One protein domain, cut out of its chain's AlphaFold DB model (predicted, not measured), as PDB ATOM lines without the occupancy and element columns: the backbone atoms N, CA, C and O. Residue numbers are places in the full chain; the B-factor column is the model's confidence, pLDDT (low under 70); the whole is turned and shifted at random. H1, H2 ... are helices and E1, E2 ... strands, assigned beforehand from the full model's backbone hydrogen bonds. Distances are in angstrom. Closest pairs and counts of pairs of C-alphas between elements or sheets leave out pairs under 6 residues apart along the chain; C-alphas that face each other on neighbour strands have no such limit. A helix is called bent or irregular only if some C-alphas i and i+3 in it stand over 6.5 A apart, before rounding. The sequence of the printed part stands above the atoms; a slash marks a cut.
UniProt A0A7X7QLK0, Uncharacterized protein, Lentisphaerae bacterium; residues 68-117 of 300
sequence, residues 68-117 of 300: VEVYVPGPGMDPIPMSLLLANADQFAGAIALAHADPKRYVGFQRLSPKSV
ATOM      1  N   VAL A  68     -41.510  52.042  46.858       91.75
ATOM      2  CA  VAL A  68     -41.411  50.723  46.233       91.75
ATOM      3  C   VAL A  68     -42.639  49.901  46.564       91.75
ATOM      4  O   VAL A  68     -43.220  50.028  47.643       91.75
ATOM      5  N   GLU A  69     -43.019  49.055  45.618       93.81
ATOM      6  CA  GLU A  69     -44.063  48.066  45.810       93.81
ATOM      7  C   GLU A  69     -43.575  46.968  46.763       93.81
ATOM      8  O   GLU A  69     -42.456  46.451  46.638       93.81
ATOM      9  N   VAL A  70     -44.418  46.619  47.729       94.56
ATOM     10  CA  VAL A  70     -44.129  45.614  48.752       94.56
ATOM     11  C   VAL A  70     -45.262  44.600  48.833       94.56
ATOM     12  O   VAL A  70     -46.438  44.951  48.734       94.56
ATOM     13  N   TYR A  71     -44.903  43.341  49.048       95.31
ATOM     14  CA  TYR A  71     -45.825  42.305  49.481       95.31
ATOM     15  C   TYR A  71     -46.100  42.456  50.979       95.31
ATOM     16  O   TYR A  71     -45.167  42.600  51.770       95.31
ATOM     17  N   VAL A  72     -47.372  42.403  51.368       94.19
ATOM     18  CA  VAL A  72     -47.838  42.510  52.755       94.19
ATOM     19  C   VAL A  72     -48.382  41.144  53.186       94.19
ATOM     20  O   VAL A  72     -49.528  40.823  52.868       94.19
ATOM     21  N   PRO A  73     -47.597  40.314  53.903       89.88
ATOM     22  CA  PRO A  73     -48.004  38.947  54.243       89.88
ATOM     23  C   PRO A  73     -49.254  38.889  55.130       89.88
ATOM     24  O   PRO A  73     -50.057  37.959  55.036       89.88
ATOM     25  N   GLY A  74     -49.419  39.884  56.001       87.31
ATOM     26  CA  GLY A  74     -50.542  39.993  56.920       87.31
ATOM     27  C   GLY A  74     -50.288  41.014  58.032       87.31
ATOM     28  O   GLY A  74     -49.207  41.601  58.101       87.31
ATOM     29  N   PRO A  75     -51.275  41.240  58.913       85.88
ATOM     30  CA  PRO A  75     -51.142  42.177  60.026       85.88
ATOM     31  C   PRO A  75     -49.985  41.795  60.960       85.88
ATOM     32  O   PRO A  75     -49.891  40.645  61.381       85.88
ATOM     33  N   GLY A  76     -49.129  42.762  61.303       84.06
ATOM     34  CA  GLY A  76     -48.001  42.564  62.225       84.06
ATOM     35  C   GLY A  76     -46.765  41.890  61.618       84.06
ATOM     36  O   GLY A  76     -45.798  41.674  62.340       84.06
ATOM     37  N   MET A  77     -46.784  41.577  60.320       87.62
ATOM     38  CA  MET A  77     -45.620  41.084  59.583       87.62
ATOM     39  C   MET A  77     -44.974  42.223  58.799       87.62
ATOM     40  O   MET A  77     -45.681  43.054  58.221       87.62
ATOM     41  N   ASP A  78     -43.645  42.225  58.734       88.25
ATOM     42  CA  ASP A  78     -42.915  43.222  57.958       88.25
ATOM     43  C   ASP A  78     -43.198  43.063  56.454       88.25
ATOM     44  O   ASP A  78     -43.174  41.939  55.930       88.25
ATOM     45  N   PRO A  79     -43.472  44.167  55.736       91.44
ATOM     46  CA  PRO A  79     -43.604  44.133  54.289       91.44
ATOM     47  C   PRO A  79     -42.300  43.695  53.621       91.44
ATOM     48  O   PRO A  79     -41.206  44.061  54.051       91.44
ATOM     49  N   ILE A  80     -42.416  42.943  52.529       92.44
ATOM     50  CA  ILE A  80     -41.265  42.431  51.783       92.44
ATOM     51  C   ILE A  80     -41.232  43.100  50.403       92.44
ATOM     52  O   ILE A  80     -42.235  43.037  49.693       92.44
ATOM     53  N   PRO A  81     -40.117  43.715  49.970       92.19
ATOM     54  CA  PRO A  81     -40.023  44.327  48.645       92.19
ATOM     55  C   PRO A  81     -40.376  43.354  47.522       92.19
ATOM     56  O   PRO A  81     -39.815  42.258  47.448       92.19
ATOM     57  N   MET A  82     -41.253  43.768  46.602       93.00
ATOM     58  CA  MET A  82     -41.687  42.908  45.496       93.00
ATOM     59  C   MET A  82     -40.503  42.489  44.611       93.00
ATOM     60  O   MET A  82     -40.420  41.352  44.157       93.00
ATOM     61  N   SER A  83     -39.515  43.374  44.448       91.19
ATOM     62  CA  SER A  83     -38.266  43.072  43.743       91.19
ATOM     63  C   SER A  83     -37.484  41.912  44.368       91.19
ATOM     64  O   SER A  83     -36.870  41.138  43.640       91.19
ATOM     65  N   LEU A  84     -37.508  41.768  45.698       91.38
ATOM     66  CA  LEU A  84     -36.829  40.675  46.397       91.38
ATOM     67  C   LEU A  84     -37.552  39.342  46.174       91.38
ATOM     68  O   LEU A  84     -36.891  38.329  45.947       91.38
ATOM     69  N   LEU A  85     -38.890  39.356  46.201       92.56
ATOM     70  CA  LEU A  85     -39.715  38.187  45.882       92.56
ATOM     71  C   LEU A  85     -39.445  37.716  44.454       92.56
ATOM     72  O   LEU A  85     -39.151  36.543  44.244       92.56
ATOM     73  N   LEU A  86     -39.497  38.635  43.487       91.75
ATOM     74  CA  LEU A  86     -39.299  38.328  42.068       91.75
ATOM     75  C   LEU A  86     -37.878  37.835  41.769       91.75
ATOM     76  O   LEU A  86     -37.711  36.908  40.981       91.75
ATOM     77  N   ALA A  87     -36.857  38.403  42.420       93.56
ATOM     78  CA  ALA A  87     -35.477  37.936  42.284       93.56
ATOM     79  C   ALA A  87     -35.269  36.508  42.826       93.56
ATOM     80  O   ALA A  87     -34.341  35.825  42.404       93.56
ATOM     81  N   ASN A  88     -36.133  36.053  43.737       94.38
ATOM     82  CA  ASN A  88     -36.078  34.734  44.369       94.38
ATOM     83  C   ASN A  88     -37.390  33.965  44.140       94.38
ATOM     84  O   ASN A  88     -37.926  33.337  45.058       94.38
ATOM     85  N   ALA A  89     -37.928  34.039  42.917       91.56
ATOM     86  CA  ALA A  89     -39.274  33.565  42.598       91.56
ATOM     87  C   ALA A  89     -39.513  32.092  42.969       91.56
ATOM     88  O   ALA A  89     -40.590  31.761  43.460       91.56
ATOM     89  N   ASP A  90     -38.504  31.229  42.822       93.06
ATOM     90  CA  ASP A  90     -38.602  29.805  43.171       93.06
ATOM     91  C   ASP A  90     -38.886  29.581  44.664       93.06
ATOM     92  O   ASP A  90     -39.605  28.655  45.037       93.06
ATOM     93  N   GLN A  91     -38.358  30.450  45.531       92.25
ATOM     94  CA  GLN A  91     -38.555  30.373  46.980       92.25
ATOM     95  C   GLN A  91     -39.872  31.027  47.417       92.25
ATOM     96  O   GLN A  91     -40.482  30.599  48.397       92.25
ATOM     97  N   PHE A  92     -40.331  32.047  46.685       92.19
ATOM     98  CA  PHE A  92     -41.488  32.869  47.057       92.19
ATOM     99  C   PHE A  92     -42.704  32.710  46.134       92.19
ATOM    100  O   PHE A  92     -43.620  33.533  46.186       92.19
ATOM    101  N   ALA A  93     -42.774  31.642  45.334       91.94
ATOM    102  CA  ALA A  93     -43.840  31.423  44.351       91.94
ATOM    103  C   ALA A  93     -45.259  31.549  44.943       91.94
ATOM    104  O   ALA A  93     -46.142  32.140  44.324       91.94
ATOM    105  N   GLY A  94     -45.471  31.058  46.171       91.81
ATOM    106  CA  GLY A  94     -46.753  31.187  46.873       91.81
ATOM    107  C   GLY A  94     -47.109  32.630  47.249       91.81
ATOM    108  O   GLY A  94     -48.252  33.042  47.071       91.81
ATOM    109  N   ALA A  95     -46.136  33.419  47.714       90.81
ATOM    110  CA  ALA A  95     -46.343  34.833  48.037       90.81
ATOM    111  C   ALA A  95     -46.638  35.655  46.774       90.81
ATOM    112  O   ALA A  95     -47.556  36.472  46.769       90.81
ATOM    113  N   ILE A  96     -45.923  35.372  45.679       92.94
ATOM    114  CA  ILE A  96     -46.164  35.988  44.368       92.94
ATOM    115  C   ILE A  96     -47.573  35.639  43.863       92.94
ATOM    116  O   ILE A  96     -48.306  36.519  43.416       92.94
ATOM    117  N   ALA A  97     -47.995  34.376  43.983       92.94
ATOM    118  CA  ALA A  97     -49.334  33.950  43.580       92.94
ATOM    119  C   ALA A  97     -50.443  34.640  44.395       92.94
ATOM    120  O   ALA A  97     -51.444  35.060  43.817       92.94
ATOM    121  N   LEU A  98     -50.262  34.802  45.711       93.56
ATOM    122  CA  LEU A  98     -51.201  35.541  46.565       93.56
ATOM    123  C   LEU A  98     -51.265  37.027  46.191       93.56
ATOM    124  O   LEU A  98     -52.363  37.569  46.056       93.56
ATOM    125  N   ALA A  99     -50.110  37.661  45.967       92.56
ATOM    126  CA  ALA A  99     -50.026  39.047  45.515       92.56
ATOM    127  C   ALA A  99     -50.760  39.263  44.184       92.56
ATOM    128  O   ALA A  99     -51.490  40.240  44.038       92.56
ATOM    129  N   HIS A 100     -50.619  38.330  43.236       92.31
ATOM    130  CA  HIS A 100     -51.327  38.374  41.955       92.31
ATOM    131  C   HIS A 100     -52.831  38.094  42.080       92.31
ATOM    132  O   HIS A 100     -53.621  38.688  41.350       92.31
ATOM    133  N   ALA A 101     -53.232  37.184  42.973       94.75
ATOM    134  CA  ALA A 101     -54.630  36.795  43.138       94.75
ATOM    135  C   ALA A 101     -55.476  37.890  43.807       94.75
ATOM    136  O   ALA A 101     -56.629  38.084  43.422       94.75
ATOM    137  N   ASP A 102     -54.918  38.610  44.786       93.81
ATOM    138  CA  ASP A 102     -55.596  39.730  45.451       93.81
ATOM    139  C   ASP A 102     -54.625  40.889  45.760       93.81
ATOM    140  O   ASP A 102     -54.183  41.067  46.904       93.81
ATOM    141  N   PRO A 103     -54.309  41.729  44.753       91.69
ATOM    142  CA  PRO A 103     -53.384  42.843  44.929       91.69
ATOM    143  C   PRO A 103     -53.858  43.853  45.977       91.69
ATOM    144  O   PRO A 103     -53.050  44.421  46.700       91.69
ATOM    145  N   LYS A 104     -55.174  44.061  46.122       90.88
ATOM    146  CA  LYS A 104     -55.713  45.040  47.085       90.88
ATOM    147  C   LYS A 104     -55.414  44.661  48.531       90.88
ATOM    148  O   LYS A 104     -55.378  45.540  49.390       90.88
ATOM    149  N   ARG A 105     -55.255  43.367  48.801       91.38
ATOM    150  CA  ARG A 105     -54.963  42.840  50.132       91.38
ATOM    151  C   ARG A 105     -53.471  42.661  50.379       91.38
ATOM    152  O   ARG A 105     -53.020  42.903  51.496       91.38
ATOM    153  N   TYR A 106     -52.740  42.199  49.370       93.44
ATOM    154  CA  TYR A 106     -51.369  41.716  49.535       93.44
ATOM    155  C   TYR A 106     -50.305  42.641  48.945       93.44
ATOM    156  O   TYR A 106     -49.123  42.389  49.166       93.44
ATOM    157  N   VAL A 107     -50.683  43.697  48.224       94.00
ATOM    158  CA  VAL A 107     -49.747  44.669  47.650       94.00
ATOM    159  C   VAL A 107     -49.924  46.024  48.324       94.00
ATOM    160  O   VAL A 107     -51.031  46.551  48.441       94.00
ATOM    161  N   GLY A 108     -48.809  46.601  48.757       92.19
ATOM    162  CA  GLY A 108     -48.739  47.945  49.311       92.19
ATOM    163  C   GLY A 108     -47.566  48.732  48.741       92.19
ATOM    164  O   GLY A 108     -46.801  48.245  47.910       92.19
ATOM    165  N   PHE A 109     -47.406  49.955  49.237       91.56
ATOM    166  CA  PHE A 109     -46.274  50.814  48.908       91.56
ATOM    167  C   PHE A 109     -45.547  51.222  50.182       91.56
ATOM    168  O   PHE A 109     -46.168  51.690  51.139       91.56
ATOM    169  N   GLN A 110     -44.226  51.082  50.176       91.12
ATOM    170  CA  GLN A 110     -43.353  51.537  51.252       91.12
ATOM    171  C   GLN A 110     -42.456  52.662  50.741       91.12
ATOM    172  O   GLN A 110     -41.962  52.617  49.613       91.12
ATOM    173  N   ARG A 111     -42.231  53.687  51.569       92.69
ATOM    174  CA  ARG A 111     -41.263  54.744  51.254       92.69
ATOM    175  C   ARG A 111     -39.852  54.181  51.287       92.69
ATOM    176  O   ARG A 111     -39.490  53.424  52.182       92.69
ATOM    177  N   LEU A 112     -39.043  54.604  50.329       92.56
ATOM    178  CA  LEU A 112     -37.612  54.352  50.353       92.56
ATOM    179  C   LEU A 112     -36.944  55.186  51.441       92.56
ATOM    180  O   LEU A 112     -37.390  56.295  51.759       92.56
ATOM    181  N   SER A 113     -35.842  54.661  51.969       92.19
ATOM    182  CA  SER A 113     -34.982  55.415  52.867       92.19
ATOM    183  C   SER A 113     -34.192  56.487  52.111       92.19
ATOM    184  O   SER A 113     -33.920  56.308  50.915       92.19
ATOM    185  N   PRO A 114     -33.798  57.591  52.773       93.00
ATOM    186  CA  PRO A 114     -32.921  58.592  52.173       93.00
ATOM    187  C   PRO A 114     -31.673  57.992  51.526       93.00
ATOM    188  O   PRO A 114     -31.368  58.309  50.375       93.00
ATOM    189  N   LYS A 115     -31.030  57.030  52.200       92.50
ATOM    190  CA  LYS A 115     -29.868  56.300  51.680       92.50
ATOM    191  C   LYS A 115     -30.167  55.556  50.383       92.50
ATOM    192  O   LYS A 115     -29.359  55.572  49.458       92.50
ATOM    193  N   SER A 116     -31.326  54.903  50.288       90.88
ATOM    194  CA  SER A 116     -31.708  54.159  49.083       90.88
ATOM    195  C   SER A 116     -31.947  55.083  47.890       90.88
ATOM    196  O   SER A 116     -31.503  54.781  46.781       90.88
ATOM    197  N   VAL A 117     -32.601  56.225  48.118       91.81
ATOM    198  CA  VAL A 117     -32.821  57.241  47.077       91.81
ATOM    199  C   VAL A 117     -31.496  57.861  46.641       91.81
ATOM    200  O   VAL A 117     -31.240  57.945  45.442       91.81
TER     201      VAL A 117
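What this domain is: This is residues 68 to 117 of the 300 residues of an uncharacterized protein of Lentisphaerae bacterium (UniProt A0A7X7QLK0). A short ribbon of two antiparallel strands, E1 and E2, has a helical hairpin packed on it, with H1 beside E1 and residues 95 to 100 of H2 near the end of the ribbon where E1 ends and E2 begins, while H4 lies beyond the other end of E2, away from the other helices. Between E1 and H1 the backbone makes a loop, residues 72 to 81, and H3 makes the turn from H2 into E2. The printed part has 50 residues with four named helices and two named strands, in the order E1, H1, H2, H3, E2, H4; the class is mixed, helices and strands. It is compact, with a radius of gyration of the C-alphas of 11.0 A and spans of 31 by 23 by 17 A.

Where its parts are: E1, residues 68 to 71, begins at C-alpha 68 (-41.411, 50.723, 46.233). H1 is residues 82 to 87. H2, residues 89 to 101, is 15.7 A long and irregular: C-alphas 91 and 94 are 8.2 A apart. H3 is residues 103 to 106. E2, residues 107 to 111, is 13.7 A long. H4, residues 114 to 117, ends at C-alpha 117 (-32.821, 57.241, 47.077).

How they stand to each other: E1 and E2 are antiparallel at 138 degrees, with N 68 and O 110 at 2.9 A and N 108 and O 70 at 2.9 A, within hydrogen-bond range. Residues 70 to 71 of E1 also pair, antiparallel, with residues 80 to 81. The closest C-alphas of E1 and H1, Val 70 and Met 82, are 4.9 A apart. H1 and H2 form a helical hairpin and touch, H2 with residues 91 to 96 alone; their closest C-alphas, Leu 85 and Phe 92, are 5.7 A apart. They run opposite ways at a tilt of 37 degrees, only just steep. H2 and H3 only just touch, and only at the corner, with 3 pairs of C-alphas within 8 A; the closest are Ala 99 and Tyr 106, 5.0 A. H4 is apart from E1, H1, H2 and H3. Every O i to N i+4 pair is within hydrogen-bond range in H1, and 7 of 9 in H2; H3 and H4 are too short for such a pair.

The domain as a whole: The two C-alphas farthest apart, Ala 101 and Lys 115, are 32.7 A apart. The printed part has no cut and no long link. Its mean pLDDT is 91.9, and no printed residue is under 70.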